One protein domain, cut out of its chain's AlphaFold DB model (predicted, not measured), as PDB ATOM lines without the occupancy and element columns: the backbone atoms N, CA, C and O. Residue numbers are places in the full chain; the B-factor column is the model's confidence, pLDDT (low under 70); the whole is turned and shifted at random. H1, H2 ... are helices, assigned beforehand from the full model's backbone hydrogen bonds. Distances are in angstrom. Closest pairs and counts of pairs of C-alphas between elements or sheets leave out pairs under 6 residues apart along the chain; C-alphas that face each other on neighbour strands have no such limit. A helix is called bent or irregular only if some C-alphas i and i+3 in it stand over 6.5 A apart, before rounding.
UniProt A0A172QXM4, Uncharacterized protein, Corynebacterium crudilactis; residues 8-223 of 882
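AT A GLANCE: This is residues 8 to 223 of the 882 residues of an uncharacterized protein of Corynebacterium crudilactis (UniProt A0A172QXM4). One long helix, H7, kinked by 54 degrees near residue 132, runs like a spine through an elongated, two-lobed body of helices. At its first half lies a small three-helix bundle of H1, H4 and H6, with H5 at one end of H6; at its second half H8, H9, H10 and H11 make the other lobe, and H2 sits between the lobes near the middle. The printed part has 216 residues with eleven named helices, H1 to H11 in order, and no named strand; the class is all helix. It is compact, with a radius of gyration of the C-alphas of 19.3 A, and spans 63 by 39 by 28 A.

IN THESE COORDINATES: H7, residues 120 to 151, is the longest at 43.8 A, from C-alpha 120 at (10.929, -36.079, -41.598) to C-alpha 151 at (41.064, -49.958, -13.055). Before it come H1, residues 8 to 22, 21.3 A; H2, 30 to 43, 20.5 A; H3, 47 to 50; H4, 55 to 71, 24.8 A; H5, 77 to 81; and H6, 90 to 103, 20.1 A. After it come H8, 155 to 167, 18.4 A; H9, 180 to 188; H10, 193 to 199; and H11, 203 to 222, 28.8 A, ending at C-alpha 222 (49.698, -55.083, -16.119).

HOW THE PARTS SIT: H7 is the hub, touching six helices. It is neither bent nor irregular, but only just: C-alphas 131 and 134 are 6.5 A apart. Its residues 121 to 129 touch H2 at a steep tilt of 56 degrees, closest at the C-alphas of Lys 41 and Ser 121, 5.0 A. Its residues 126 to 133 touch H1, closest at the C-alphas of Val 16 and Gly 130, 6.8 A. H3 touches its residues 120 to 121. H10 touches its residues 132 to 143, closest at the C-alphas of Ala 139 and Val 195, 4.7 A. H7 and H8 form a helical hairpin at 42 degrees. H11 touches H7 and runs the same way at a shallow tilt of 10 degrees; H9 touches H11. In the bundle H6 touches H4 at 18 degrees and H1 at 20 degrees, opposite ways. H5 touches H6. Every O i to N i+4 pair is within hydrogen-bond range in H1, H2, H4, H5, H6, H8, H9, H10 and H11; H7 has 22 of 28, and H3 is too short for such a pair.

THE WHOLE: The C-alphas farthest apart, of Ser 103 and Ser 223, are 63.1 A apart. The printed part has no cut. The links H6 to H7 and H8 to H9 are long. Mean pLDDT of the printed part is 76.0; 52 residues are under 70, among them 18 to 28, 129 to 138 and 169 to 177.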
ATOM      1  N   GLY A   8      14.838 -25.354 -33.209       74.38
ATOM      2  CA  GLY A   8      13.934 -26.424 -32.779       74.38
ATOM      3  C   GLY A   8      14.685 -27.658 -32.279       74.38
ATOM      4  O   GLY A   8      14.424 -28.145 -31.181       74.38
ATOM      5  N   ARG A   9      15.711 -28.104 -33.015       77.25
ATOM      6  CA  ARG A   9      16.544 -29.253 -32.590       77.25
ATOM      7  C   ARG A   9      17.289 -28.955 -31.294       77.25
ATOM      8  O   ARG A   9      17.345 -29.788 -30.396       77.25
ATOM      9  N   SER A  10      17.822 -27.739 -31.180       77.38
ATOM     10  CA  SER A  10      18.483 -27.251 -29.966       77.38
ATOM     11  C   SER A  10      17.533 -27.174 -28.761       77.38
ATOM     12  O   SER A  10      17.946 -27.450 -27.633       77.38
ATOM     13  N   ALA A  11      16.263 -26.816 -28.973       77.00
ATOM     14  CA  ALA A  11      15.245 -26.821 -27.925       77.00
ATOM     15  C   ALA A  11      14.950 -28.247 -27.432       77.00
ATOM     16  O   ALA A  11      14.958 -28.489 -26.227       77.00
ATOM     17  N   ILE A  12      14.796 -29.201 -28.354       75.50
ATOM     18  CA  ILE A  12      14.540 -30.614 -28.034       75.50
ATOM     19  C   ILE A  12      15.719 -31.243 -27.298       75.50
ATOM     20  O   ILE A  12      15.515 -31.923 -26.298       75.50
ATOM     21  N   MET A  13      16.957 -30.955 -27.710       76.06
ATOM     22  CA  MET A  13      18.139 -31.369 -26.950       76.06
ATOM     23  C   MET A  13      18.110 -30.846 -25.507       76.06
ATOM     24  O   MET A  13      18.485 -31.564 -24.583       76.06
ATOM     25  N   GLY A  14      17.686 -29.592 -25.314       74.25
ATOM     26  CA  GLY A  14      17.525 -28.999 -23.986       74.25
ATOM     27  C   GLY A  14      16.471 -29.728 -23.153       74.25
ATOM     28  O   GLY A  14      16.729 -30.041 -21.997       74.25
ATOM     29  N   TYR A  15      15.330 -30.054 -23.762       73.25
ATOM     30  CA  TYR A  15      14.251 -30.796 -23.113       73.25
ATOM     31  C   TYR A  15      14.662 -32.228 -22.738       73.25
ATOM     32  O   TYR A  15      14.468 -32.649 -21.605       73.25
ATOM     33  N   VAL A  16      15.334 -32.946 -23.640       72.19
ATOM     34  CA  VAL A  16      15.881 -34.294 -23.406       72.19
ATOM     35  C   VAL A  16      16.852 -34.324 -22.225       72.19
ATOM     36  O   VAL A  16      16.786 -35.209 -21.377       72.19
ATOM     37  N   LYS A  17      17.746 -33.335 -22.132       74.19
ATOM     38  CA  LYS A  17      18.675 -33.213 -21.000       74.19
ATOM     39  C   LYS A  17      17.964 -32.943 -19.682       74.19
ATOM     40  O   LYS A  17      18.479 -33.337 -18.642       74.19
ATOM     41  N   HIS A  18      16.835 -32.246 -19.730       69.44
ATOM     42  CA  HIS A  18      16.015 -31.990 -18.555       69.44
ATOM     43  C   HIS A  18      15.311 -33.263 -18.086       69.44
ATOM     44  O   HIS A  18      15.472 -33.637 -16.931       69.44
ATOM     45  N   LEU A  19      14.660 -33.994 -19.000       65.81
ATOM     46  CA  LEU A  19      14.068 -35.307 -18.710       65.81
ATOM     47  C   LEU A  19      15.097 -36.275 -18.115       65.81
ATOM     48  O   LEU A  19      14.811 -36.973 -17.151       65.81
ATOM     49  N   GLN A  20      16.328 -36.266 -18.628       64.00
ATOM     50  CA  GLN A  20      17.399 -37.102 -18.088       64.00
ATOM     51  C   GLN A  20      17.706 -36.806 -16.611       64.00
ATOM     52  O   GLN A  20      17.937 -37.733 -15.839       64.00
ATOM     53  N   ARG A  21      17.695 -35.526 -16.216       63.00
ATOM     54  CA  ARG A  21      17.903 -35.121 -14.816       63.00
ATOM     55  C   ARG A  21      16.748 -35.550 -13.922       63.00
ATOM     56  O   ARG A  21      16.978 -35.929 -12.781       63.00
ATOM     57  N   GLU A  22      15.519 -35.500 -14.431       60.00
ATOM     58  CA  GLU A  22      14.336 -35.964 -13.695       60.00
ATOM     59  C   GLU A  22      14.366 -37.464 -13.416       60.00
ATOM     60  O   GLU A  22      13.931 -37.892 -12.354       60.00
ATOM     61  N   LEU A  23      14.934 -38.253 -14.330       53.53
ATOM     62  CA  LEU A  23      15.129 -39.694 -14.152       53.53
ATOM     63  C   LEU A  23      16.285 -40.044 -13.193       53.53
ATOM     64  O   LEU A  23      16.707 -41.195 -13.140       53.53
ATOM     65  N   GLY A  24      16.837 -39.065 -12.467       49.62
ATOM     66  CA  GLY A  24      17.960 -39.267 -11.547       49.62
ATOM     67  C   GLY A  24      19.305 -39.499 -12.242       49.62
ATOM     68  O   GLY A  24      20.283 -39.851 -11.590       49.62
ATOM     69  N   GLY A  25      19.378 -39.309 -13.563       54.62
ATOM     70  CA  GLY A  25      20.617 -39.412 -14.323       54.62
ATOM     71  C   GLY A  25      21.349 -38.076 -14.437       54.62
ATOM     72  O   GLY A  25      20.756 -36.997 -14.404       54.62
ATOM     73  N   GLU A  26      22.662 -38.125 -14.660       61.09
ATOM     74  CA  GLU A  26      23.392 -36.919 -15.046       61.09
ATOM     75  C   GLU A  26      22.991 -36.438 -16.443       61.09
ATOM     76  O   GLU A  26      22.689 -37.222 -17.347       61.09
ATOM     77  N   ALA A  27      23.031 -35.121 -16.649       60.12
ATOM     78  CA  ALA A  27      22.689 -34.540 -17.938       60.12
ATOM     79  C   ALA A  27      23.667 -34.979 -19.033       60.12
ATOM     80  O   ALA A  27      24.867 -34.711 -18.956       60.12
ATOM     81  N   PHE A  28      23.129 -35.554 -20.109       69.62
ATOM     82  CA  PHE A  28      23.903 -35.893 -21.300       69.62
ATOM     83  C   PHE A  28      24.714 -34.706 -21.830       69.62
ATOM     84  O   PHE A  28      24.265 -33.549 -21.829       69.62
ATOM     85  N   ASN A  29      25.899 -34.996 -22.372       73.56
ATOM     86  CA  ASN A  29      26.698 -33.984 -23.054       73.56
ATOM     87  C   ASN A  29      25.975 -33.523 -24.340       73.56
ATOM     88  O   ASN A  29      25.260 -34.284 -24.984       73.56
ATOM     89  N   ASP A  30      26.129 -32.251 -24.729       71.88
ATOM     90  CA  ASP A  30      25.581 -31.724 -25.995       71.88
ATOM     91  C   ASP A  30      26.015 -32.583 -27.186       71.88
ATOM     92  O   ASP A  30      25.214 -32.892 -28.065       71.88
ATOM     93  N   ALA A  31      27.292 -32.965 -27.196       70.88
ATOM     94  CA  ALA A  31      27.890 -33.726 -28.277       70.88
ATOM     95  C   ALA A  31      27.308 -35.147 -28.378       70.88
ATOM     96  O   ALA A  31      27.160 -35.675 -29.479       70.88
ATOM     97  N   GLU A  32      26.938 -35.734 -27.239       73.19
ATOM     98  CA  GLU A  32      26.328 -37.061 -27.134       73.19
ATOM     99  C   GLU A  32      24.943 -37.079 -27.774       73.19
ATOM    100  O   GLU A  32      24.708 -37.823 -28.725       73.19
ATOM    101  N   VAL A  33      24.062 -36.169 -27.342       75.75
ATOM    102  CA  VAL A  33      22.699 -36.064 -27.882       75.75
ATOM    103  C   VAL A  33      22.730 -35.718 -29.373       75.75
ATOM    104  O   VAL A  33      21.951 -36.263 -30.146       75.75
ATOM    105  N   GLN A  34      23.657 -34.864 -29.819       75.81
ATOM    106  CA  GLN A  34      23.804 -34.545 -31.246       75.81
ATOM    107  C   GLN A  34      24.228 -35.746 -32.079       75.81
ATOM    108  O   GLN A  34      23.688 -35.956 -33.163       75.81
ATOM    109  N   SER A  35      25.201 -36.512 -31.591       75.00
ATOM    110  CA  SER A  35      25.654 -37.716 -32.280       75.00
ATOM    111  C   SER A  35      24.547 -38.768 -32.330       75.00
ATOM    112  O   SER A  35      24.385 -39.401 -33.367       75.00
ATOM    113  N   LEU A  36      23.759 -38.901 -31.260       74.81
ATOM    114  CA  LEU A  36      22.608 -39.798 -31.218       74.81
ATOM    115  C   LEU A  36      21.513 -39.369 -32.208       74.81
ATOM    116  O   LEU A  36      21.042 -40.193 -32.985       74.81
ATOM    117  N   ILE A  37      21.164 -38.074 -32.255       76.31
ATOM    118  CA  ILE A  37      20.224 -37.523 -33.250       76.31
ATOM    119  C   ILE A  37      20.691 -37.843 -34.666       76.31
ATOM    120  O   ILE A  37      19.889 -38.271 -35.486       76.31
ATOM    121  N   HIS A  38      21.976 -37.632 -34.958       76.81
ATOM    122  CA  HIS A  38      22.533 -37.887 -36.285       76.81
ATOM    123  C   HIS A  38      22.415 -39.375 -36.652       76.81
ATOM    124  O   HIS A  38      21.945 -39.702 -37.738       76.81
ATOM    125  N   GLN A  39      22.759 -40.276 -35.729       74.00
ATOM    126  CA  GLN A  39      22.697 -41.714 -35.981       74.00
ATOM    127  C   GLN A  39      21.259 -42.204 -36.196       74.00
ATOM    128  O   GLN A  39      20.996 -42.955 -37.131       74.00
ATOM    129  N   VAL A  40      20.316 -41.749 -35.368       75.00
ATOM    130  CA  VAL A  40      18.899 -42.113 -35.515       75.00
ATOM    131  C   VAL A  40      18.285 -41.477 -36.762       75.00
ATOM    132  O   VAL A  40      17.425 -42.080 -37.397       75.00
ATOM    133  N   LYS A  41      18.738 -40.282 -37.152       78.62
ATOM    134  CA  LYS A  41      18.315 -39.654 -38.403       78.62
ATOM    135  C   LYS A  41      18.665 -40.541 -39.599       78.62
ATOM    136  O   LYS A  41      17.788 -40.755 -40.424       78.62
ATOM    137  N   HIS A  42      19.872 -41.112 -39.644       78.38
ATOM    138  CA  HIS A  42      20.259 -42.038 -40.714       78.38
ATOM    139  C   HIS A  42      19.346 -43.264 -40.816       78.38
ATOM    140  O   HIS A  42      19.053 -43.712 -41.921       78.38
ATOM    141  N   ASP A  43      18.834 -43.776 -39.688       72.88
ATOM    142  CA  ASP A  43      17.825 -44.846 -39.714       72.88
ATOM    143  C   ASP A  43      16.524 -44.394 -40.412       72.88
ATOM    144  O   ASP A  43      15.823 -45.214 -40.996       72.88
ATOM    145  N   GLY A  44      16.192 -43.103 -40.337       75.06
ATOM    146  CA  GLY A  44      14.982 -42.503 -40.895       75.06
ATOM    147  C   GLY A  44      15.177 -41.751 -42.213       75.06
ATOM    148  O   GLY A  44      14.232 -41.093 -42.639       75.06
ATOM    149  N   ASP A  45      16.348 -41.807 -42.862       80.94
ATOM    150  CA  ASP A  45      16.624 -41.046 -44.098       80.94
ATOM    151  C   ASP A  45      15.606 -41.371 -45.213       80.94
ATOM    152  O   ASP A  45      15.231 -40.490 -45.987       80.94
ATOM    153  N   ALA A  46      15.077 -42.602 -45.248       80.50
ATOM    154  CA  ALA A  46      14.020 -43.009 -46.179       80.50
ATOM    155  C   ALA A  46      12.725 -42.182 -46.027       80.50
ATOM    156  O   ALA A  46      12.058 -41.893 -47.021       80.50
ATOM    157  N   LEU A  47      12.404 -41.715 -44.812       81.88
ATOM    158  CA  LEU A  47      11.207 -40.907 -44.547       81.88
ATOM    159  C   LEU A  47      11.248 -39.556 -45.260       81.88
ATOM    160  O   LEU A  47      10.197 -39.014 -45.587       81.88
ATOM    161  N   ASP A  48      12.437 -39.008 -45.526       82.56
ATOM    162  CA  ASP A  48      12.559 -37.731 -46.235       82.56
ATOM    163  C   ASP A  48      12.089 -37.828 -47.696       82.56
ATOM    164  O   ASP A  48      11.739 -36.806 -48.286       82.56
ATOM    165  N   VAL A  49      12.041 -39.041 -48.259       80.62
ATOM    166  CA  VAL A  49      11.563 -39.317 -49.621       80.62
ATOM    167  C   VAL A  49      10.165 -39.935 -49.607       80.62
ATOM    168  O   VAL A  49       9.293 -39.490 -50.348       80.62
ATOM    169  N   GLU A  50       9.937 -40.942 -48.763       79.62
ATOM    170  CA  GLU A  50       8.682 -41.707 -48.709       79.62
ATOM    171  C   GLU A  50       7.543 -40.931 -48.034       79.62
ATOM    172  O   GLU A  50       6.368 -41.121 -48.351       79.62
ATOM    173  N   ALA A  51       7.884 -40.051 -47.092       78.38
ATOM    174  CA  ALA A  51       6.942 -39.376 -46.214       78.38
ATOM    175  C   ALA A  51       7.409 -37.941 -45.857       78.38
ATOM    176  O   ALA A  51       7.504 -37.609 -44.672       78.38
ATOM    177  N   PRO A  52       7.677 -37.054 -46.840       80.00
ATOM    178  CA  PRO A  52       8.232 -35.724 -46.584       80.00
ATOM    179  C   PRO A  52       7.265 -34.842 -45.788       80.00
ATOM    180  O   PRO A  52       6.055 -34.882 -46.011       80.00
ATOM    181  N   LEU A  53       7.798 -34.034 -44.868       76.38
ATOM    182  CA  LEU A  53       7.016 -33.092 -44.062       76.38
ATOM    183  C   LEU A  53       6.738 -31.790 -44.815       76.38
ATOM    184  O   LEU A  53       7.655 -31.133 -45.314       76.38
ATOM    185  N   THR A  54       5.480 -31.369 -44.784       78.62
ATOM    186  CA  THR A  54       5.058 -30.023 -45.176       78.62
ATOM    187  C   THR A  54       5.510 -28.976 -44.153       78.62
ATOM    188  O   THR A  54       5.935 -29.280 -43.033       78.62
ATOM    189  N   LYS A  55       5.445 -27.703 -44.543       77.12
ATOM    190  CA  LYS A  55       5.833 -26.578 -43.687       77.12
ATOM    191  C   LYS A  55       4.856 -26.407 -42.521       77.12
ATOM    192  O   LYS A  55       5.277 -26.155 -41.395       77.12
ATOM    193  N   GLU A  56       3.569 -26.567 -42.801       75.38
ATOM    194  CA  GLU A  56       2.468 -26.488 -41.846       75.38
ATOM    195  C   GLU A  56       2.608 -27.576 -40.776       75.38
ATOM    196  O   GLU A  56       2.564 -27.271 -39.585       75.38
ATOM    197  N   GLU A  57       2.911 -28.814 -41.183       74.38
ATOM    198  CA  GLU A  57       3.178 -29.910 -40.247       74.38
ATOM    199  C   GLU A  57       4.378 -29.606 -39.339       74.38
ATOM    200  O   GLU A  57       4.290 -29.802 -38.128       74.38
ATOM    201  N   GLN A  58       5.482 -29.072 -39.877       77.25
ATOM    202  CA  GLN A  58       6.647 -28.699 -39.059       77.25
ATOM    203  C   GLN A  58       6.302 -27.637 -38.002       77.25
ATOM    204  O   GLN A  58       6.778 -27.713 -36.867       77.25
ATOM    205  N   VAL A  59       5.476 -26.647 -38.354       78.25
ATOM    206  CA  VAL A  59       5.023 -25.605 -37.418       78.25
ATOM    207  C   VAL A  59       4.128 -26.198 -36.335       78.25
ATOM    208  O   VAL A  59       4.345 -25.931 -35.149       78.25
ATOM    209  N   ASP A  60       3.158 -27.027 -36.716       73.12
ATOM    210  CA  ASP A  60       2.231 -27.647 -35.773       73.12
ATOM    211  C   ASP A  60       2.958 -28.561 -34.783       73.12
ATOM    212  O   ASP A  60       2.683 -28.510 -33.581       73.12
ATOM    213  N   MET A  61       3.958 -29.316 -35.243       72.81
ATOM    214  CA  MET A  61       4.835 -30.104 -34.372       72.81
ATOM    215  C   MET A  61       5.531 -29.247 -33.311       72.81
ATOM    216  O   MET A  61       5.491 -29.566 -32.119       72.81
ATOM    217  N   MET A  62       6.148 -28.136 -33.723       76.69
ATOM    218  CA  MET A  62       6.863 -27.252 -32.798       76.69
ATOM    219  C   MET A  62       5.906 -26.591 -31.799       76.69
ATOM    220  O   MET A  62       6.243 -26.460 -30.622       76.69
ATOM    221  N   ARG A  63       4.688 -26.233 -32.227       74.06
ATOM    222  CA  ARG A  63       3.635 -25.692 -31.348       74.06
ATOM    223  C   ARG A  63       3.144 -26.712 -30.318       74.06
ATOM    224  O   ARG A  63       2.898 -26.349 -29.165       74.06
ATOM    225  N   ARG A  64       3.041 -27.986 -30.694       67.19
ATOM    226  CA  ARG A  64       2.667 -29.075 -29.777       67.19
ATOM    227  C   ARG A  64       3.737 -29.312 -28.716       67.19
ATOM    228  O   ARG A  64       3.416 -29.275 -27.532       67.19
ATOM    229  N   LEU A  65       5.002 -29.449 -29.121       70.69
ATOM    230  CA  LEU A  65       6.138 -29.548 -28.192       70.69
ATOM    231  C   LEU A  65       6.183 -28.354 -27.237       70.69
ATOM    232  O   LEU A  65       6.326 -28.510 -26.026       70.69
ATOM    233  N   ARG A  66       6.035 -27.148 -27.787       72.88
ATOM    234  CA  ARG A  66       5.985 -25.920 -27.000       72.88
ATOM    235  C   ARG A  66       4.929 -26.016 -25.902       72.88
ATOM    236  O   ARG A  66       5.221 -25.683 -24.763       72.88
ATOM    237  N   SER A  67       3.733 -26.486 -26.238       62.59
ATOM    238  CA  SER A  67       2.622 -26.609 -25.289       62.59
ATOM    239  C   SER A  67       2.925 -27.622 -24.184       62.59
ATOM    240  O   SER A  67       2.775 -27.288 -23.013       62.59
ATOM    241  N   GLN A  68       3.482 -28.786 -24.535       62.41
ATOM    242  CA  GLN A  68       3.918 -29.792 -23.557       62.41
ATOM    243  C   GLN A  68       4.944 -29.231 -22.561       62.41
ATOM    244  O   GLN A  68       4.841 -29.457 -21.359       62.41
ATOM    245  N   ILE A  69       5.920 -28.455 -23.040       65.06
ATOM    246  CA  ILE A  69       6.953 -27.860 -22.179       65.06
ATOM    247  C   ILE A  69       6.371 -26.780 -21.269       65.06
ATOM    248  O   ILE A  69       6.780 -26.664 -20.118       65.06
ATOM    249  N   ILE A  70       5.421 -25.984 -21.764       61.78
ATOM    250  CA  ILE A  70       4.732 -24.978 -20.947       61.78
ATOM    251  C   ILE A  70       3.984 -25.651 -19.799       61.78
ATOM    252  O   ILE A  70       4.062 -25.180 -18.663       61.78
ATOM    253  N   GLU A  71       3.305 -26.756 -20.094       58.66
ATOM    254  CA  GLU A  71       2.500 -27.510 -19.137       58.66
ATOM    255  C   GLU A  71       3.337 -28.323 -18.146       58.66
ATOM    256  O   GLU A  71       2.829 -28.647 -17.077       58.66
ATOM    257  N   ASN A  72       4.613 -28.600 -18.439       55.53
ATOM    258  CA  ASN A  72       5.464 -29.371 -17.540       55.53
ATOM    259  C   ASN A  72       5.872 -28.546 -16.291       55.53
ATOM    260  O   ASN A  72       6.617 -27.565 -16.424       55.53
ATOM    261  N   PRO A  73       5.406 -28.901 -15.074       54.66
ATOM    262  CA  PRO A  73       5.685 -28.133 -13.859       54.66
ATOM    263  C   PRO A  73       7.116 -28.307 -13.329       54.66
ATOM    264  O   PRO A  73       7.534 -27.531 -12.474       54.66
ATOM    265  N   SER A  74       7.864 -29.301 -13.808       57.16
ATOM    266  CA  SER A  74       9.227 -29.591 -13.350       57.16
ATOM    267  C   SER A  74      10.295 -28.662 -13.941       57.16
ATOM    268  O   SER A  74      11.403 -28.573 -13.413       57.16
ATOM    269  N   ILE A  75       9.980 -27.967 -15.039       62.91
ATOM    270  CA  ILE A  75      10.867 -26.986 -15.664       62.91
ATOM    271  C   ILE A  75      10.536 -25.617 -15.079       62.91
ATOM    272  O   ILE A  75       9.383 -25.176 -15.107       62.91
ATOM    273  N   SER A  76      11.548 -24.912 -14.581       71.44
ATOM    274  CA  SER A  76      11.355 -23.564 -14.047       71.44
ATOM    275  C   SER A  76      10.879 -22.585 -15.132       71.44
ATOM    276  O   SER A  76      11.264 -22.680 -16.301       71.44
ATOM    277  N   GLU A  77      10.074 -21.586 -14.756       75.00
ATOM    278  CA  GLU A  77       9.631 -20.533 -15.687       75.00
ATOM    279  C   GLU A  77      10.818 -19.785 -16.321       75.00
ATOM    280  O   GLU A  77      10.768 -19.399 -17.492       75.00
ATOM    281  N   GLU A  78      11.926 -19.643 -15.585       79.25
ATOM    282  CA  GLU A  78      13.166 -19.084 -16.122       79.25
ATOM    283  C   GLU A  78      13.754 -19.976 -17.229       79.25
ATOM    284  O   GLU A  78      14.069 -19.492 -18.315       79.25
ATOM    285  N   GLU A  79      13.862 -21.290 -17.022       77.38
ATOM    286  CA  GLU A  79      14.361 -22.209 -18.052       77.38
ATOM    287  C   GLU A  79      13.440 -22.307 -19.271       77.38
ATOM    288  O   GLU A  79      13.933 -22.475 -20.394       77.38
ATOM    289  N   LYS A  80      12.127 -22.135 -19.086       77.00
ATOM    290  CA  LYS A  80      11.157 -22.069 -20.186       77.00
ATOM    291  C   LYS A  80      11.330 -20.798 -21.017       77.00
ATOM    292  O   LYS A  80      11.489 -20.897 -22.236       77.00
ATOM    293  N   TYR A  81      11.333 -19.624 -20.386       84.81
ATOM    294  CA  TYR A  81      11.092 -18.344 -21.071       84.81
ATOM    295  C   TYR A  81      12.252 -17.341 -21.052       84.81
ATOM    296  O   TYR A  81      12.085 -16.206 -21.510       84.81
ATOM    297  N   ARG A  82      13.429 -17.712 -20.532       82.81
ATOM    298  CA  ARG A  82      14.600 -16.822 -20.485       82.81
ATOM    299  C   ARG A  82      14.901 -16.207 -21.854       82.81
ATOM    300  O   ARG A  82      15.287 -16.893 -22.799       82.81
ATOM    301  N   LYS A  83      14.812 -14.880 -21.929       80.44
ATOM    302  CA  LYS A  83      15.208 -14.096 -23.104       80.44
ATOM    303  C   LYS A  83      16.712 -13.850 -23.050       80.44
ATOM    304  O   LYS A  83      17.187 -13.029 -22.275       80.44
ATOM    305  N   SER A  84      17.471 -14.590 -23.849       75.62
ATOM    306  CA  SER A  84      18.925 -14.446 -23.949       75.62
ATOM    307  C   SER A  84      19.365 -14.747 -25.372       75.62
ATOM    308  O   SER A  84      18.890 -15.699 -25.978       75.62
ATOM    309  N   THR A  85      20.307 -13.965 -25.892       68.81
ATOM    310  CA  THR A  85      20.935 -14.211 -27.197       68.81
ATOM    311  C   THR A  85      21.901 -15.395 -27.172       68.81
ATOM    312  O   THR A  85      22.111 -16.026 -28.203       68.81
ATOM    313  N   GLN A  86      22.478 -15.722 -26.010       66.88
ATOM    314  CA  GLN A  86      23.445 -16.816 -25.870       66.88
ATOM    315  C   GLN A  86      22.820 -18.108 -25.331       66.88
ATOM    316  O   GLN A  86      23.203 -19.199 -25.751       66.88
ATOM    317  N   ARG A  87      21.873 -18.008 -24.388       71.56
ATOM    318  CA  ARG A  87      21.207 -19.164 -23.759       71.56
ATOM    319  C   ARG A  87      19.696 -18.933 -23.608       71.56
ATOM    320  O   ARG A  87      19.204 -18.863 -22.480       71.56
ATOM    321  N   PRO A  88      18.951 -18.800 -24.720       80.38
ATOM    322  CA  PRO A  88      17.500 -18.641 -24.662       80.38
ATOM    323  C   PRO A  88      16.844 -19.850 -23.986       80.38
ATOM    324  O   PRO A  88      17.367 -20.970 -24.082       80.38
ATOM    325  N   GLY A  89      15.725 -19.615 -23.301       82.06
ATOM    326  CA  GLY A  89      14.882 -20.648 -22.704       82.06
ATOM    327  C   GLY A  89      14.299 -21.595 -23.752       82.06
ATOM    328  O   GLY A  89      14.312 -21.297 -24.949       82.06
ATOM    329  N   ILE A  90      13.826 -22.766 -23.320       82.00
ATOM    330  CA  ILE A  90      13.396 -23.824 -24.249       82.00
ATOM    331  C   ILE A  90      12.189 -23.366 -25.082       82.00
ATOM    332  O   ILE A  90      12.204 -23.502 -26.304       82.00
ATOM    333  N   VAL A  91      11.191 -22.736 -24.450       79.12
ATOM    334  CA  VAL A  91      10.016 -22.179 -25.142       79.12
ATOM    335  C   VAL A  91      10.419 -21.011 -26.038       79.12
ATOM    336  O   VAL A  91       9.973 -20.938 -27.178       79.12
ATOM    337  N   THR A  92      11.330 -20.150 -25.580       83.62
ATOM    338  CA  THR A  92      11.843 -19.033 -26.389       83.62
ATOM    339  C   THR A  92      12.505 -19.515 -27.685       83.62
ATOM    340  O   THR A  92      12.280 -18.931 -28.739       83.62
ATOM    341  N   ARG A  93      13.273 -20.615 -27.648       84.69
ATOM    342  CA  ARG A  93      13.865 -21.213 -28.861       84.69
ATOM    343  C   ARG A  93      12.815 -21.772 -29.814       84.69
ATOM    344  O   ARG A  93      12.997 -21.667 -31.025       84.69
ATOM    345  N   LEU A  94      11.753 -22.372 -29.278       83.88
ATOM    346  CA  LEU A  94      10.652 -22.901 -30.084       83.88
ATOM    347  C   LEU A  94       9.863 -21.779 -30.751       83.88
ATOM    348  O   LEU A  94       9.566 -21.890 -31.933       83.88
ATOM    349  N   ASP A  95       9.605 -20.681 -30.042       84.75
ATOM    350  CA  ASP A  95       8.965 -19.488 -30.609       84.75
ATOM    351  C   ASP A  95       9.789 -18.905 -31.763       84.75
ATOM    352  O   ASP A  95       9.260 -18.598 -32.832       84.75
ATOM    353  N   GLU A  96      11.107 -18.816 -31.580       85.44
ATOM    354  CA  GLU A  96      12.017 -18.368 -32.631       85.44
ATOM    355  C   GLU A  96      12.073 -19.335 -33.823       85.44
ATOM    356  O   GLU A  96      12.213 -18.884 -34.958       85.44
ATOM    357  N   GLU A  97      11.976 -20.649 -33.593       85.50
ATOM    358  CA  GLU A  97      11.935 -21.647 -34.666       85.50
ATOM    359  C   GLU A  97      10.612 -21.605 -35.435       85.50
ATOM    360  O   GLU A  97      10.636 -21.627 -36.661       85.50
ATOM    361  N   ILE A  98       9.476 -21.496 -34.741       85.31
ATOM    362  CA  ILE A  98       8.147 -21.381 -35.354       85.31
ATOM    363  C   ILE A  98       8.116 -20.170 -36.286       85.31
ATOM    364  O   ILE A  98       7.814 -20.319 -37.467       85.31
ATOM    365  N   ALA A  99       8.538 -18.999 -35.798       84.69
ATOM    366  CA  ALA A  99       8.601 -17.784 -36.608       84.69
ATOM    367  C   ALA A  99       9.555 -17.928 -37.811       84.69
ATOM    368  O   ALA A  99       9.294 -17.415 -38.905       84.69
ATOM    369  N   ARG A 100      10.669 -18.647 -37.631       85.38
ATOM    370  CA  ARG A 100      11.637 -18.928 -38.697       85.38
ATOM    371  C   ARG A 100      11.032 -19.820 -39.779       85.38
ATOM    372  O   ARG A 100      11.125 -19.481 -40.957       85.38
ATOM    373  N   ILE A 101      10.385 -20.920 -39.392       83.88
ATOM    374  CA  ILE A 101       9.717 -21.828 -40.327       83.88
ATOM    375  C   ILE A 101       8.604 -21.066 -41.044       83.88
ATOM    376  O   ILE A 101       8.630 -21.014 -42.265       83.88
ATOM    377  N   GLU A 102       7.702 -20.389 -40.329       84.88
ATOM    378  CA  GLU A 102       6.587 -19.616 -40.904       84.88
ATOM    379  C   GLU A 102       7.049 -18.559 -41.915       84.88
ATOM    380  O   GLU A 102       6.488 -18.462 -43.007       84.88
ATOM    381  N   SER A 103       8.113 -17.814 -41.609       84.25
ATOM    382  CA  SER A 103       8.662 -16.804 -42.525       84.25
ATOM    383  C   SER A 103       9.454 -17.393 -43.697       84.25
ATOM    384  O   SER A 103       9.624 -16.720 -44.714       84.25
ATOM    385  N   GLY A 104       9.942 -18.633 -43.576       80.81
ATOM    386  CA  GLY A 104      10.825 -19.269 -44.558       80.81
ATOM    387  C   GLY A 104      12.203 -18.606 -44.673       80.81
ATOM    388  O   GLY A 104      12.924 -18.861 -45.638       80.81
ATOM    389  N   LYS A 105      12.564 -17.739 -43.715       83.25
ATOM    390  CA  LYS A 105      13.769 -16.905 -43.751       83.25
ATOM    391  C   LYS A 105      14.589 -17.046 -42.472       83.25
ATOM    392  O   LYS A 105      14.060 -17.283 -41.392       83.25
ATOM    393  N   THR A 106      15.900 -16.874 -42.583       78.81
ATOM    394  CA  THR A 106      16.816 -16.766 -41.446       78.81
ATOM    395  C   THR A 106      16.631 -15.426 -40.722       78.81
ATOM    396  O   THR A 106      15.988 -14.507 -41.224       78.81
ATOM    397  N   ALA A 107      17.273 -15.263 -39.559       70.94
ATOM    398  CA  ALA A 107      17.283 -13.992 -38.825       70.94
ATOM    399  C   ALA A 107      17.901 -12.816 -39.617       70.94
ATOM    400  O   ALA A 107      17.691 -11.665 -39.250       70.94
ATOM    401  N   LYS A 108      18.658 -13.099 -40.688       75.94
ATOM    402  CA  LYS A 108      19.246 -12.095 -41.589       75.94
ATOM    403  C   LYS A 108      18.378 -11.804 -42.822       75.94
ATOM    404  O   LYS A 108      18.722 -10.926 -43.601       75.94
ATOM    405  N   GLY A 109      17.258 -12.512 -42.988       75.75
ATOM    406  CA  GLY A 109      16.341 -12.359 -44.120       75.75
ATOM    407  C   GLY A 109      16.596 -13.308 -45.297       75.75
ATOM    408  O   GLY A 109      15.771 -13.346 -46.210       75.75
ATOM    409  N   ASP A 110      17.672 -14.097 -45.263       82.44
ATOM    410  CA  ASP A 110      18.003 -15.074 -46.310       82.44
ATOM    411  C   ASP A 110      17.031 -16.268 -46.306       82.44
ATOM    412  O   ASP A 110      16.591 -16.657 -45.224       82.44
ATOM    413  N   PRO A 111      16.717 -16.897 -47.453       82.00
ATOM    414  CA  PRO A 111      15.917 -18.123 -47.493       82.00
ATOM    415  C   PRO A 111      16.546 -19.259 -46.675       82.00
ATOM    416  O   PRO A 111      17.769 -19.412 -46.648       82.00
ATOM    417  N   LEU A 112      15.717 -20.081 -46.028       76.94
ATOM    418  CA  LEU A 112      16.199 -21.267 -45.311       76.94
ATOM    419  C   LEU A 112      16.717 -22.338 -46.278       76.94
ATOM    420  O   LEU A 112      16.055 -22.678 -47.257       76.94
ATOM    421  N   THR A 113      17.874 -22.922 -45.967       74.56
ATOM    422  CA  THR A 113      18.396 -24.090 -46.693       74.56
ATOM    423  C   THR A 113      17.713 -25.383 -46.233       74.56
ATOM    424  O   THR A 113      17.201 -25.472 -45.115       74.56
ATOM    425  N   ALA A 114      17.781 -26.444 -47.045       67.88
ATOM    426  CA  ALA A 114      17.267 -27.767 -46.667       67.88
ATOM    427  C   ALA A 114      17.890 -28.303 -45.360       67.88
ATOM    428  O   ALA A 114      17.207 -28.932 -44.556       67.88
ATOM    429  N   SER A 115      19.166 -27.995 -45.091       66.19
ATOM    430  CA  SER A 115      19.843 -28.359 -43.837       66.19
ATOM    431  C   SER A 115      19.300 -27.613 -42.610       66.19
ATOM    432  O   SER A 115      19.349 -28.142 -41.495       66.19
ATOM    433  N   GLN A 116      18.769 -26.403 -42.812       72.81
ATOM    434  CA  GLN A 116      18.174 -25.568 -41.771       72.81
ATOM    435  C   GLN A 116      16.707 -25.912 -41.501       72.81
ATOM    436  O   GLN A 116      16.224 -25.552 -40.429       72.81
ATOM    437  N   LEU A 117      16.022 -26.611 -42.411       74.81
ATOM    438  CA  LEU A 117      14.641 -27.084 -42.254       74.81
ATOM    439  C   LEU A 117      14.561 -28.398 -41.477       74.81
ATOM    440  O   LEU A 117      15.489 -29.201 -41.483       74.81
ATOM    441  N   ASN A 118      13.436 -28.637 -40.811       77.25
ATOM    442  CA  ASN A 118      13.184 -29.841 -40.029       77.25
ATOM    443  C   ASN A 118      12.555 -30.932 -40.909       77.25
ATOM    444  O   ASN A 118      11.339 -31.009 -41.029       77.25
ATOM    445  N   THR A 119      13.389 -31.761 -41.546       79.62
ATOM    446  CA  THR A 119      12.907 -32.869 -42.396       79.62
ATOM    447  C   THR A 119      12.300 -34.017 -41.570       79.62
ATOM    448  O   THR A 119      12.429 -34.042 -40.340       79.62
ATOM    449  N   ALA A 120      11.628 -34.962 -42.235       78.56
ATOM    450  CA  ALA A 120      10.929 -36.079 -41.598       78.56
ATOM    451  C   ALA A 120      11.879 -36.958 -40.773       78.56
ATOM    452  O   ALA A 120      11.577 -37.274 -39.623       78.56
ATOM    453  N   SER A 121      13.071 -37.243 -41.301       78.94
ATOM    454  CA  SER A 121      14.132 -37.984 -40.611       78.94
ATOM    455  C   SER A 121      14.583 -37.298 -39.315       78.94
ATOM    456  O   SER A 121      14.773 -37.952 -38.289       78.94
ATOM    457  N   HIS A 122      14.693 -35.962 -39.312       76.81
ATOM    458  CA  HIS A 122      15.045 -35.205 -38.108       76.81
ATOM    459  C   HIS A 122      13.936 -35.279 -37.054       76.81
ATOM    460  O   HIS A 122      14.230 -35.421 -35.869       76.81
ATOM    461  N   MET A 123      12.674 -35.179 -37.470       76.12
ATOM    462  CA  MET A 123      11.533 -35.244 -36.556       76.12
ATOM    463  C   MET A 123      11.354 -36.641 -35.960       76.12
ATOM    464  O   MET A 123      11.183 -36.762 -34.747       76.12
ATOM    465  N   TYR A 124      11.495 -37.687 -36.773       77.38
ATOM    466  CA  TYR A 124      11.539 -39.072 -36.308       77.38
ATOM    467  C   TYR A 124      12.666 -39.292 -35.288       77.38
ATOM    468  O   TYR A 124      12.433 -39.820 -34.199       77.38
ATOM    469  N   ALA A 125      13.878 -38.806 -35.587       75.25
ATOM    470  CA  ALA A 125      15.006 -38.915 -34.667       75.25
ATOM    471  C   ALA A 125      14.727 -38.246 -33.318       75.25
ATOM    472  O   ALA A 125      15.044 -38.805 -32.270       75.25
ATOM    473  N   MET A 126      14.085 -37.079 -33.332       72.56
ATOM    474  CA  MET A 126      13.718 -36.358 -32.114       72.56
ATOM    475  C   MET A 126      12.675 -37.083 -31.271       72.56
ATOM    476  O   MET A 126      12.795 -37.076 -30.051       72.56
ATOM    477  N   GLN A 127      11.697 -37.739 -31.894       69.69
ATOM    478  CA  GLN A 127      10.716 -38.543 -31.165       69.69
ATOM    479  C   GLN A 127      11.330 -39.791 -30.537       69.69
ATOM    480  O   GLN A 127      11.018 -40.154 -29.403       69.69
ATOM    481  N   ARG A 128      12.226 -40.450 -31.273       71.44
ATOM    482  CA  ARG A 128      12.869 -41.690 -30.834       71.44
ATOM    483  C   ARG A 128      13.926 -41.463 -29.754       71.44
ATOM    484  O   ARG A 128      14.177 -42.367 -28.954       71.44
ATOM    485  N   LEU A 129      14.505 -40.260 -29.681       69.88
ATOM    486  CA  LEU A 129      15.429 -39.888 -28.610       69.88
ATOM    487  C   LEU A 129      14.833 -40.164 -27.230       69.88
ATOM    488  O   LEU A 129      15.509 -40.814 -26.444       69.88
ATOM    489  N   GLY A 130      13.586 -39.752 -26.966       59.88
ATOM    490  CA  GLY A 130      12.935 -39.934 -25.660       59.88
ATOM    491  C   GLY A 130      12.972 -41.385 -25.168       59.88
ATOM    492  O   GLY A 130      13.419 -41.646 -24.057       59.88
ATOM    493  N   ASN A 131      12.637 -42.336 -26.046       58.62
ATOM    494  CA  ASN A 131      12.627 -43.774 -25.742       58.62
ATOM    495  C   ASN A 131      14.028 -44.377 -25.554       58.62
ATOM    496  O   ASN A 131      14.176 -45.471 -25.007       58.62
ATOM    497  N   THR A 132      15.064 -43.713 -26.070       62.50
ATOM    498  CA  THR A 132      16.438 -44.225 -26.013       62.50
ATOM    499  C   THR A 132      17.122 -43.847 -24.690       62.50
ATOM    500  O   THR A 132      18.008 -44.570 -24.234       62.50
ATOM    501  N   LEU A 133      16.689 -42.762 -24.031       61.50
ATOM    502  CA  LEU A 133      17.334 -42.218 -22.823       61.50
ATOM    503  C   LEU A 133      17.296 -43.187 -21.633       61.50
ATOM    504  O   LEU A 133      18.328 -43.397 -20.997       61.50
ATOM    505  N   GLU A 134      16.156 -43.842 -21.389       56.44
ATOM    506  CA  GLU A 134      15.984 -44.794 -20.274       56.44
ATOM    507  C   GLU A 134      16.946 -45.974 -20.332       56.44
ATOM    508  O   GLU A 134      17.291 -46.553 -19.310       56.44
ATOM    509  N   ARG A 135      17.375 -46.352 -21.541       62.88
ATOM    510  CA  ARG A 135      18.225 -47.527 -21.753       62.88
ATOM    511  C   ARG A 135      19.699 -47.186 -21.770       62.88
ATOM    512  O   ARG A 135      20.515 -48.043 -21.445       62.88
ATOM    513  N   ILE A 136      20.046 -45.965 -22.174       69.38
ATOM    514  CA  ILE A 136      21.444 -45.537 -22.227       69.38
ATOM    515  C   ILE A 136      21.984 -45.327 -20.813       69.38
ATOM    516  O   ILE A 136      23.126 -45.692 -20.566       69.38
ATOM    517  N   ASN A 137      21.201 -44.770 -19.883       69.12
ATOM    518  CA  ASN A 137      21.739 -44.415 -18.569       69.12
ATOM    519  C   ASN A 137      22.155 -45.629 -17.716       69.12
ATOM    520  O   ASN A 137      23.307 -45.647 -17.288       69.12
ATOM    521  N   PRO A 138      21.320 -46.674 -17.541       67.25
ATOM    522  CA  PRO A 138      21.735 -47.880 -16.822       67.25
ATOM    523  C   PRO A 138      22.905 -48.578 -17.520       67.25
ATOM    524  O   PRO A 138      23.871 -48.970 -16.878       67.25
ATOM    525  N   ALA A 139      22.875 -48.633 -18.857       72.12
ATOM    526  CA  ALA A 139      23.965 -49.188 -19.655       72.12
ATOM    527  C   ALA A 139      25.287 -48.425 -19.437       72.12
ATOM    528  O   ALA A 139      26.349 -49.028 -19.302       72.12
ATOM    529  N   LYS A 140      25.228 -47.089 -19.369       80.19
ATOM    530  CA  LYS A 140      26.378 -46.228 -19.088       80.19
ATOM    531  C   LYS A 140      26.897 -46.449 -17.675       80.19
ATOM    532  O   LYS A 140      28.102 -46.588 -17.517       80.19
ATOM    533  N   GLN A 141      26.015 -46.489 -16.681       78.31
ATOM    534  CA  GLN A 141      26.387 -46.753 -15.291       78.31
ATOM    535  C   GLN A 141      27.114 -48.095 -15.168       78.31
ATOM    536  O   GLN A 141      28.226 -48.128 -14.652       78.31
ATOM    537  N   GLU A 142      26.561 -49.165 -15.744       78.00
ATOM    538  CA  GLU A 142      27.170 -50.499 -15.725       78.00
ATOM    539  C   GLU A 142      28.549 -50.528 -16.409       78.00
ATOM    540  O   GLU A 142      29.506 -51.106 -15.884       78.00
ATOM    541  N   PHE A 143      28.684 -49.858 -17.560       87.75
ATOM    542  CA  PHE A 143      29.964 -49.736 -18.261       87.75
ATOM    543  C   PHE A 143      31.008 -48.964 -17.447       87.75
ATOM    544  O   PHE A 143      32.139 -49.431 -17.297       87.75
ATOM    545  N   LEU A 144      30.643 -47.790 -16.921       89.50
ATOM    546  CA  LEU A 144      31.550 -46.951 -16.137       89.50
ATOM    547  C   LEU A 144      31.967 -47.643 -14.848       89.50
ATOM    548  O   LEU A 144      33.140 -47.603 -14.492       89.50
ATOM    549  N   GLU A 145      31.040 -48.330 -14.191       83.69
ATOM    550  CA  GLU A 145      31.326 -49.076 -12.977       83.69
ATOM    551  C   GLU A 145      32.266 -50.256 -13.251       83.69
ATOM    552  O   GLU A 145      33.244 -50.444 -12.533       83.69
ATOM    553  N   THR A 146      32.049 -51.004 -14.334       86.69
ATOM    554  CA  THR A 146      32.963 -52.087 -14.738       86.69
ATOM    555  C   THR A 146      34.353 -51.546 -15.080       86.69
ATOM    556  O   THR A 146      35.369 -52.131 -14.694       86.69
ATOM    557  N   ASN A 147      34.422 -50.399 -15.762       91.44
ATOM    558  CA  ASN A 147      35.686 -49.738 -16.069       91.44
ATOM    559  C   ASN A 147      36.413 -49.294 -14.792       91.44
ATOM    560  O   ASN A 147      37.604 -49.568 -14.640       91.44
ATOM    561  N   ALA A 148      35.684 -48.670 -13.865       88.94
ATOM    562  CA  ALA A 148      36.195 -48.210 -12.582       88.94
ATOM    563  C   ALA A 148      36.724 -49.377 -11.739       88.94
ATOM    564  O   ALA A 148      37.884 -49.373 -11.320       88.94
ATOM    565  N   ARG A 149      35.925 -50.445 -11.626       86.06
ATOM    566  CA  ARG A 149      36.256 -51.683 -10.915       86.06
ATOM    567  C   ARG A 149      37.556 -52.306 -11.404       86.06
ATOM    568  O   ARG A 149      38.421 -52.672 -10.609       86.06
ATOM    569  N   HIS A 150      37.697 -52.439 -12.719       88.19
ATOM    570  CA  HIS A 150      38.854 -53.100 -13.318       88.19
ATOM    571  C   HIS A 150      40.102 -52.219 -13.338       88.19
ATOM    572  O   HIS A 150      41.201 -52.734 -13.538       88.19
ATOM    573  N   ARG A 151      39.952 -50.910 -13.108       90.12
ATOM    574  CA  ARG A 151      41.064 -49.958 -13.055       90.12
ATOM    575  C   ARG A 151      41.462 -49.526 -11.648       90.12
ATOM    576  O   ARG A 151      42.553 -48.988 -11.502       90.12
ATOM    577  N   GLY A 152      40.635 -49.781 -10.633       86.81
ATOM    578  CA  GLY A 152      40.909 -49.342  -9.261       86.81
ATOM    579  C   GLY A 152      40.692 -47.848  -9.059       86.81
ATOM    580  O   GLY A 152      41.376 -47.246  -8.240       86.81
ATOM    581  N   ILE A 153      39.794 -47.253  -9.841       89.94
ATOM    582  CA  ILE A 153      39.420 -45.839  -9.738       89.94
ATOM    583  C   ILE A 153      37.996 -45.730  -9.193       89.94
ATOM    584  O   ILE A 153      37.230 -46.695  -9.231       89.94
ATOM    585  N   SER A 154      37.636 -44.559  -8.687       86.25
ATOM    586  CA  SER A 154      36.263 -44.269  -8.273       86.25
ATOM    587  C   SER A 154      35.311 -44.194  -9.470       86.25
ATOM    588  O   SER A 154      35.715 -43.954 -10.615       86.25
ATOM    589  N   TYR A 155      34.016 -44.367  -9.203       84.69
ATOM    590  CA  TYR A 155      32.982 -44.186 -10.220       84.69
ATOM    591  C   TYR A 155      32.986 -42.748 -10.771       84.69
ATOM    592  O   TYR A 155      32.914 -42.548 -11.986       84.69
ATOM    593  N   GLU A 156      33.170 -41.754  -9.895       85.31
ATOM    594  CA  GLU A 156      33.264 -40.338 -10.272       85.31
ATOM    595  C   GLU A 156      34.436 -40.062 -11.227       85.31
ATOM    596  O   GLU A 156      34.283 -39.318 -12.196       85.31
ATOM    597  N   GLU A 157      35.600 -40.685 -11.019       90.94
ATOM    598  CA  GLU A 157      36.752 -40.541 -11.920       90.94
ATOM    599  C   GLU A 157      36.473 -41.131 -13.307       90.94
ATOM    600  O   GLU A 157      36.746 -40.483 -14.322       90.94
ATOM    601  N   ALA A 158      35.882 -42.329 -13.372       90.44
ATOM    602  CA  ALA A 158      35.482 -42.938 -14.642       90.44
ATOM    603  C   ALA A 158      34.445 -42.070 -15.378       90.44
ATOM    604  O   ALA A 158      34.505 -41.890 -16.599       90.44
ATOM    605  N   GLN A 159      33.514 -41.477 -14.636       87.88
ATOM    606  CA  GLN A 159      32.489 -40.578 -15.154       87.88
ATOM    607  C   GLN A 159      33.053 -39.233 -15.635       87.88
ATOM    608  O   GLN A 159      32.639 -38.723 -16.688       87.88
ATOM    609  N   ALA A 160      34.019 -38.664 -14.913       88.44
ATOM    610  CA  ALA A 160      34.735 -37.459 -15.317       88.44
ATOM    611  C   ALA A 160      35.531 -37.703 -16.606       88.44
ATOM    612  O   ALA A 160      35.474 -36.890 -17.536       88.44
ATOM    613  N   GLU A 161      36.197 -38.855 -16.710       91.06
ATOM    614  CA  GLU A 161      36.910 -39.281 -17.913       91.06
ATOM    615  C   GLU A 161      35.962 -39.440 -19.108       91.06
ATOM    616  O   GLU A 161      36.222 -38.887 -20.181       91.06
ATOM    617  N   TRP A 162      34.825 -40.122 -18.924       88.12
ATOM    618  CA  TRP A 162      33.790 -40.222 -19.954       88.12
ATOM    619  C   TRP A 162      33.354 -38.837 -20.430       88.12
ATOM    620  O   TRP A 162      33.337 -38.547 -21.627       88.12
ATOM    621  N   SER A 163      33.046 -37.940 -19.495       84.19
ATOM    622  CA  SER A 163      32.609 -36.576 -19.800       84.19
ATOM    623  C   SER A 163      33.674 -35.786 -20.564       84.19
ATOM    624  O   SER A 163      33.344 -35.059 -21.512       84.19
ATOM    625  N   GLN A 164      34.950 -35.972 -20.217       87.25
ATOM    626  CA  GLN A 164      36.082 -35.386 -20.926       87.25
ATOM    627  C   GLN A 164      36.179 -35.922 -22.359       87.25
ATOM    628  O   GLN A 164      36.257 -35.121 -23.293       87.25
ATOM    629  N   LEU A 165      36.120 -37.243 -22.557       86.69
ATOM    630  CA  LEU A 165      36.157 -37.882 -23.878       86.69
ATOM    631  C   LEU A 165      34.999 -37.406 -24.764       86.69
ATOM    632  O   LEU A 165      35.203 -37.035 -25.921       86.69
ATOM    633  N   MET A 166      33.797 -37.294 -24.195       80.12
ATOM    634  CA  MET A 166      32.623 -36.794 -24.910       80.12
ATOM    635  C   MET A 166      32.748 -35.322 -25.325       80.12
ATOM    636  O   MET A 166      32.167 -34.914 -26.335       80.12
ATOM    637  N   SER A 167      33.529 -34.526 -24.587       77.75
ATOM    638  CA  SER A 167      33.774 -33.109 -24.888       77.75
ATOM    639  C   SER A 167      34.819 -32.865 -25.988       77.75
ATOM    640  O   SER A 167      34.937 -31.739 -26.481       77.75
ATOM    641  N   GLN A 168      35.564 -33.894 -26.411       78.56
ATOM    642  CA  GLN A 168      36.643 -33.738 -27.388       78.56
ATOM    643  C   GLN A 168      36.126 -33.293 -28.765       78.56
ATOM    644  O   GLN A 168      35.107 -33.764 -29.286       78.56
ATOM    645  N   LYS A 169      36.856 -32.367 -29.397       66.31
ATOM    646  CA  LYS A 169      36.558 -31.893 -30.755       66.31
ATOM    647  C   LYS A 169      36.981 -32.957 -31.777       66.31
ATOM    648  O   LYS A 169      38.096 -33.452 -31.717       66.31
ATOM    649  N   GLY A 170      36.101 -33.281 -32.726       63.19
ATOM    650  CA  GLY A 170      36.362 -34.266 -33.784       63.19
ATOM    651  C   GLY A 170      35.090 -34.697 -34.524       63.19
ATOM    652  O   GLY A 170      33.985 -34.518 -34.002       63.19
ATOM    653  N   HIS A 171      35.244 -35.228 -35.741       56.03
ATOM    654  CA  HIS A 171      34.161 -35.811 -36.541       56.03
ATOM    655  C   HIS A 171      34.045 -37.306 -36.233       56.03
ATOM    656  O   HIS A 171      34.787 -38.116 -36.775       56.03
ATOM    657  N   PHE A 172      33.116 -37.667 -35.350       54.44
ATOM    658  CA  PHE A 172      32.864 -39.060 -34.943       54.44
ATOM    659  C   PHE A 172      31.575 -39.619 -35.567       54.44
ATOM    660  O   PHE A 172      31.010 -40.590 -35.082       54.44
ATOM    661  N   GLU A 173      31.086 -38.958 -36.620       52.53
ATOM    662  CA  GLU A 173      29.771 -39.189 -37.232       52.53
ATOM    663  C   GLU A 173      29.740 -40.437 -38.138       52.53
ATOM    664  O   GLU A 173      28.665 -40.882 -38.507       52.53
ATOM    665  N   SER A 174      30.892 -41.034 -38.472       49.31
ATOM    666  CA  SER A 174      30.995 -42.143 -39.436       49.31
ATOM    667  C   SER A 174      31.107 -43.546 -38.826       49.31
ATOM    668  O   SER A 174      31.149 -44.524 -39.573       49.31
ATOM    669  N   ARG A 175      31.169 -43.686 -37.495       58.16
ATOM    670  CA  ARG A 175      31.247 -45.003 -36.839       58.16
ATOM    671  C   ARG A 175      29.884 -45.409 -36.299       58.16
ATOM    672  O   ARG A 175      29.454 -44.913 -35.264       58.16
ATOM    673  N   SER A 176      29.227 -46.322 -37.010       59.44
ATOM    674  CA  SER A 176      27.921 -46.880 -36.643       59.44
ATOM    675  C   SER A 176      28.009 -48.162 -35.808       59.44
ATOM    676  O   SER A 176      26.989 -48.617 -35.295       59.44
ATOM    677  N   LEU A 177      29.199 -48.764 -35.687       67.38
ATOM    678  CA  LEU A 177      29.413 -50.060 -35.040       67.38
ATOM    679  C   LEU A 177      30.693 -50.056 -34.193       67.38
ATOM    680  O   LEU A 177      31.703 -49.471 -34.583       67.38
ATOM    681  N   ILE A 178      30.624 -50.736 -33.047       73.00
ATOM    682  CA  ILE A 178      31.774 -51.064 -32.193       73.00
ATOM    683  C   ILE A 178      32.613 -52.123 -32.916       73.00
ATOM    684  O   ILE A 178      32.047 -53.042 -33.515       73.00
ATOM    685  N   ARG A 179      33.944 -52.005 -32.869       79.38
ATOM    686  CA  ARG A 179      34.849 -53.010 -33.449       79.38
ATOM    687  C   ARG A 179      34.698 -54.371 -32.761       79.38
ATOM    688  O   ARG A 179      34.415 -54.437 -31.567       79.38
ATOM    689  N   ASP A 180      34.891 -55.453 -33.514       77.44
ATOM    690  CA  ASP A 180      34.666 -56.818 -33.019       77.44
ATOM    691  C   ASP A 180      35.590 -57.191 -31.845       77.44
ATOM    692  O   ASP A 180      35.129 -57.802 -30.886       77.44
ATOM    693  N   ASP A 181      36.850 -56.751 -31.870       78.56
ATOM    694  CA  ASP A 181      37.831 -56.965 -30.796       78.56
ATOM    695  C   ASP A 181      37.413 -56.279 -29.486       78.56
ATOM    696  O   ASP A 181      37.443 -56.877 -28.408       78.56
ATOM    697  N   VAL A 182      36.944 -55.034 -29.577       82.75
ATOM    698  CA  VAL A 182      36.415 -54.281 -28.431       82.75
ATOM    699  C   VAL A 182      35.128 -54.924 -27.921       82.75
ATOM    700  O   VAL A 182      34.925 -55.038 -26.716       82.75
ATOM    701  N   ARG A 183      34.268 -55.403 -28.824       78.44
ATOM    702  CA  ARG A 183      33.026 -56.104 -28.481       78.44
ATOM    703  C   ARG A 183      33.290 -57.375 -27.669       78.44
ATOM    704  O   ARG A 183      32.618 -57.621 -26.668       78.44
ATOM    705  N   GLU A 184      34.257 -58.180 -28.101       77.62
ATOM    706  CA  GLU A 184      34.675 -59.400 -27.401       77.62
ATOM    707  C   GLU A 184      35.298 -59.087 -26.040       77.62
ATOM    708  O   GLU A 184      35.005 -59.775 -25.058       77.62
ATOM    709  N   SER A 185      36.087 -58.013 -25.957       83.56
ATOM    710  CA  SER A 185      36.689 -57.547 -24.707       83.56
ATOM    711  C   SER A 185      35.645 -57.076 -23.687       83.56
ATOM    712  O   SER A 185      35.652 -57.525 -22.540       83.56
ATOM    713  N   LEU A 186      34.667 -56.278 -24.126       83.56
ATOM    714  CA  LEU A 186      33.552 -55.825 -23.293       83.56
ATOM    715  C   LEU A 186      32.712 -57.002 -22.790       83.56
ATOM    716  O   LEU A 186      32.369 -57.064 -21.611       83.56
ATOM    717  N   ALA A 187      32.423 -57.965 -23.669       76.06
ATOM    718  CA  ALA A 187      31.709 -59.182 -23.294       76.06
ATOM    719  C   ALA A 187      32.501 -60.023 -22.278       76.06
ATOM    720  O   ALA A 187      31.914 -60.537 -21.329       76.06
ATOM    721  N   THR A 188      33.826 -60.104 -22.437       78.00
ATOM    722  CA  THR A 188      34.730 -60.754 -21.472       78.00
ATOM    723  C   THR A 188      34.657 -60.080 -20.101       78.00
ATOM    724  O   THR A 188      34.611 -60.764 -19.087       78.00
ATOM    725  N   ALA A 189      34.559 -58.748 -20.055       75.88
ATOM    726  CA  ALA A 189      34.407 -57.989 -18.813       75.88
ATOM    727  C   ALA A 189      33.000 -58.056 -18.188       75.88
ATOM    728  O   ALA A 189      32.794 -57.503 -17.113       75.88
ATOM    729  N   GLY A 190      32.030 -58.704 -18.843       72.25
ATOM    730  CA  GLY A 190      30.659 -58.850 -18.345       72.25
ATOM    731  C   GLY A 190      29.622 -57.908 -18.918       72.25
ATOM    732  O   GLY A 190      28.436 -58.153 -18.688       72.25
ATOM    733  N   ILE A 191      30.037 -56.936 -19.730       76.38
ATOM    734  CA  ILE A 191      29.131 -56.009 -20.402       76.38
ATOM    735  C   ILE A 191      28.342 -56.773 -21.463       76.38
ATOM    736  O   ILE A 191      28.905 -57.246 -22.456       76.38
ATOM    737  N   ASP A 192      27.036 -56.901 -21.256       68.88
ATOM    738  CA  ASP A 192      26.181 -57.687 -22.137       68.88
ATOM    739  C   ASP A 192      25.969 -57.033 -23.522       68.88
ATOM    740  O   ASP A 192      26.271 -55.861 -23.771       68.88
ATOM    741  N   SER A 193      25.424 -57.806 -24.465       64.81
ATOM    742  CA  SER A 193      25.142 -57.334 -25.826       64.81
ATOM    743  C   SER A 193      24.107 -56.201 -25.868       64.81
ATOM    744  O   SER A 193      24.107 -55.399 -26.806       64.81
ATOM    745  N   HIS A 194      23.225 -56.106 -24.871       65.81
ATOM    746  CA  HIS A 194      22.196 -55.081 -24.775       65.81
ATOM    747  C   HIS A 194      22.799 -53.731 -24.357       65.81
ATOM    748  O   HIS A 194      22.560 -52.731 -25.037       65.81
ATOM    749  N   VAL A 195      23.645 -53.713 -23.329       68.06
ATOM    750  CA  VAL A 195      24.435 -52.582 -22.834       68.06
ATOM    751  C   VAL A 195      25.358 -52.072 -23.932       68.06
ATOM    752  O   VAL A 195      25.287 -50.891 -24.284       68.06
ATOM    753  N   GLN A 196      26.121 -52.966 -24.572       72.56
ATOM    754  CA  GLN A 196      26.970 -52.618 -25.719       72.56
ATOM    755  C   GLN A 196      26.158 -51.953 -26.833       72.56
ATOM    756  O   GLN A 196      26.560 -50.936 -27.394       72.56
ATOM    757  N   ALA A 197      24.984 -52.497 -27.156       69.25
ATOM    758  CA  ALA A 197      24.166 -51.984 -28.242       69.25
ATOM    759  C   ALA A 197      23.366 -50.721 -27.872       69.25
ATOM    760  O   ALA A 197      22.858 -50.058 -28.778       69.25
ATOM    761  N   ASN A 198      23.186 -50.409 -26.587       70.56
ATOM    762  CA  ASN A 198      22.548 -49.173 -26.131       70.56
ATOM    763  C   ASN A 198      23.564 -48.031 -26.062       70.56
ATOM    764  O   ASN A 198      23.281 -46.945 -26.560       70.56
ATOM    765  N   LEU A 199      24.774 -48.293 -25.561       72.31
ATOM    766  CA  LEU A 199      25.875 -47.327 -25.613       72.31
ATOM    767  C   LEU A 199      26.403 -47.115 -27.034       72.31
ATOM    768  O   LEU A 199      26.756 -45.999 -27.413       72.31
ATOM    769  N   GLY A 200      26.384 -48.163 -27.859       68.31
ATOM    770  CA  GLY A 200      26.767 -48.120 -29.270       68.31
ATOM    771  C   GLY A 200      25.828 -47.307 -30.170       68.31
ATOM    772  O   GLY A 200      26.008 -47.307 -31.382       68.31
ATOM    773  N   ALA A 201      24.822 -46.618 -29.622       67.06
ATOM    774  CA  ALA A 201      23.892 -45.795 -30.394       67.06
ATOM    775  C   ALA A 201      24.495 -44.453 -30.867       67.06
ATOM    776  O   ALA A 201      23.922 -43.792 -31.731       67.06
ATOM    777  N   SER A 202      25.646 -44.040 -30.326       74.44
ATOM    778  CA  SER A 202      26.355 -42.815 -30.715       74.44
ATOM    779  C   SER A 202      27.798 -43.126 -31.110       74.44
ATOM    780  O   SER A 202      28.545 -43.688 -30.317       74.44
ATOM    781  N   GLY A 203      28.241 -42.664 -32.283       74.69
ATOM    782  CA  GLY A 203      29.641 -42.799 -32.715       74.69
ATOM    783  C   GLY A 203      30.655 -42.146 -31.762       74.69
ATOM    784  O   GLY A 203      31.786 -42.616 -31.630       74.69
ATOM    785  N   ARG A 204      30.247 -41.102 -31.024       78.62
ATOM    786  CA  ARG A 204      31.059 -40.522 -29.939       78.62
ATOM    787  C   ARG A 204      31.140 -41.432 -28.722       78.62
ATOM    788  O   ARG A 204      32.236 -41.616 -28.205       78.62
ATOM    789  N   ALA A 205      30.010 -41.994 -28.296       80.75
ATOM    790  CA  ALA A 205      29.979 -42.953 -27.197       80.75
ATOM    791  C   ALA A 205      30.794 -44.208 -27.541       80.75
ATOM    792  O   ALA A 205      31.550 -44.675 -26.701       80.75
ATOM    793  N   ILE A 206      30.736 -44.685 -28.794       82.19
ATOM    794  CA  ILE A 206      31.603 -45.762 -29.299       82.19
ATOM    795  C   ILE A 206      33.074 -45.401 -29.105       82.19
ATOM    796  O   ILE A 206      33.805 -46.167 -28.494       82.19
ATOM    797  N   ASN A 207      33.512 -44.223 -29.557       84.75
ATOM    798  CA  ASN A 207      34.908 -43.822 -29.387       84.75
ATOM    799  C   ASN A 207      35.313 -43.699 -27.905       84.75
ATOM    800  O   ASN A 207      36.389 -44.149 -27.521       84.75
ATOM    801  N   ALA A 208      34.457 -43.117 -27.060       87.31
ATOM    802  CA  ALA A 208      34.725 -43.024 -25.625       87.31
ATOM    803  C   ALA A 208      34.860 -44.418 -24.987       87.31
ATOM    804  O   ALA A 208      35.821 -44.658 -24.258       87.31
ATOM    805  N   MET A 209      33.962 -45.347 -25.331       88.06
ATOM    806  CA  MET A 209      34.045 -46.744 -24.905       88.06
ATOM    807  C   MET A 209      35.343 -47.402 -25.367       88.06
ATOM    808  O   MET A 209      36.026 -47.993 -24.545       88.06
ATOM    809  N   GLU A 210      35.718 -47.276 -26.643       88.44
ATOM    810  CA  GLU A 210      36.948 -47.874 -27.185       88.44
ATOM    811  C   GLU A 210      38.200 -47.374 -26.447       88.44
ATOM    812  O   GLU A 210      39.078 -48.167 -26.105       88.44
ATOM    813  N   VAL A 211      38.278 -46.070 -26.157       90.88
ATOM    814  CA  VAL A 211      39.410 -45.482 -25.421       90.88
ATOM    815  C   VAL A 211      39.456 -45.977 -23.976       90.88
ATOM    816  O   VAL A 211      40.519 -46.375 -23.497       90.88
ATOM    817  N   MET A 212      38.322 -45.959 -23.274       93.12
ATOM    818  CA  MET A 212      38.250 -46.417 -21.884       93.12
ATOM    819  C   MET A 212      38.480 -47.929 -21.770       93.12
ATOM    820  O   MET A 212      39.097 -48.382 -20.807       93.12
ATOM    821  N   GLU A 213      38.038 -48.706 -22.757       91.50
ATOM    822  CA  GLU A 213      38.237 -50.152 -22.811       91.50
ATOM    823  C   GLU A 213      39.693 -50.518 -23.101       91.50
ATOM    824  O   GLU A 213      40.245 -51.399 -22.445       91.50
ATOM    825  N   ALA A 214      40.363 -49.790 -23.998       91.19
ATOM    826  CA  ALA A 214      41.796 -49.954 -24.220       91.19
ATOM    827  C   ALA A 214      42.598 -49.720 -22.926       91.19
ATOM    828  O   ALA A 214      43.468 -50.519 -22.583       91.19
ATOM    829  N   ARG A 215      42.247 -48.676 -22.160       92.94
ATOM    830  CA  ARG A 215      42.859 -48.380 -20.850       92.94
ATOM    831  C   ARG A 215      42.569 -49.465 -19.814       92.94
ATOM    832  O   ARG A 215      43.455 -49.839 -19.050       92.94
ATOM    833  N   ARG A 216      41.340 -49.991 -19.792       92.44
ATOM    834  CA  ARG A 216      40.965 -51.119 -18.926       92.44
ATOM    835  C   ARG A 216      41.806 -52.351 -19.240       92.44
ATOM    836  O   ARG A 216      42.343 -52.966 -18.326       92.44
ATOM    837  N   MET A 217      41.934 -52.696 -20.517       90.31
ATOM    838  CA  MET A 217      42.717 -53.846 -20.968       90.31
ATOM    839  C   MET A 217      44.202 -53.698 -20.643       90.31
ATOM    840  O   MET A 217      44.825 -54.666 -20.214       90.31
ATOM    841  N   GLU A 218      44.760 -52.498 -20.790       90.31
ATOM    842  CA  GLU A 218      46.136 -52.202 -20.383       90.31
ATOM    843  C   GLU A 218      46.339 -52.396 -18.874       90.31
ATOM    844  O   GLU A 218      47.302 -53.044 -18.461       90.31
ATOM    845  N   MET A 219      45.399 -51.923 -18.049       89.19
ATOM    846  CA  MET A 219      45.468 -52.096 -16.598       89.19
ATOM    847  C   MET A 219      45.342 -53.566 -16.178       89.19
ATOM    848  O   MET A 219      46.141 -54.049 -15.380       89.19
ATOM    849  N   VAL A 220      44.389 -54.306 -16.754       86.81
ATOM    850  CA  VAL A 220      44.226 -55.745 -16.484       86.81
ATOM    851  C   VAL A 220      45.471 -56.523 -16.911       86.81
ATOM    852  O   VAL A 220      45.943 -57.377 -16.168       86.81
ATOM    853  N   LYS A 221      46.063 -56.197 -18.063       87.12
ATOM    854  CA  LYS A 221      47.287 -56.847 -18.547       87.12
ATOM    855  C   LYS A 221      48.492 -56.621 -17.626       87.12
ATOM    856  O   LYS A 221      49.325 -57.514 -17.503       87.12
ATOM    857  N   ASN A 222      48.588 -55.448 -17.003       86.81
ATOM    858  CA  ASN A 222      49.698 -55.083 -16.119       86.81
ATOM    859  C   ASN A 222      49.455 -55.454 -14.646       86.81
ATOM    860  O   ASN A 222      50.329 -55.230 -13.809       86.81
ATOM    861  N   SER A 223      48.281 -55.993 -14.315       85.62
ATOM    862  CA  SER A 223      47.951 -56.411 -12.953       85.62
ATOM    863  C   SER A 223      48.696 -57.689 -12.542       85.62
ATOM    864  O   SER A 223      49.054 -58.519 -13.381       85.62
TER     865      SER A 223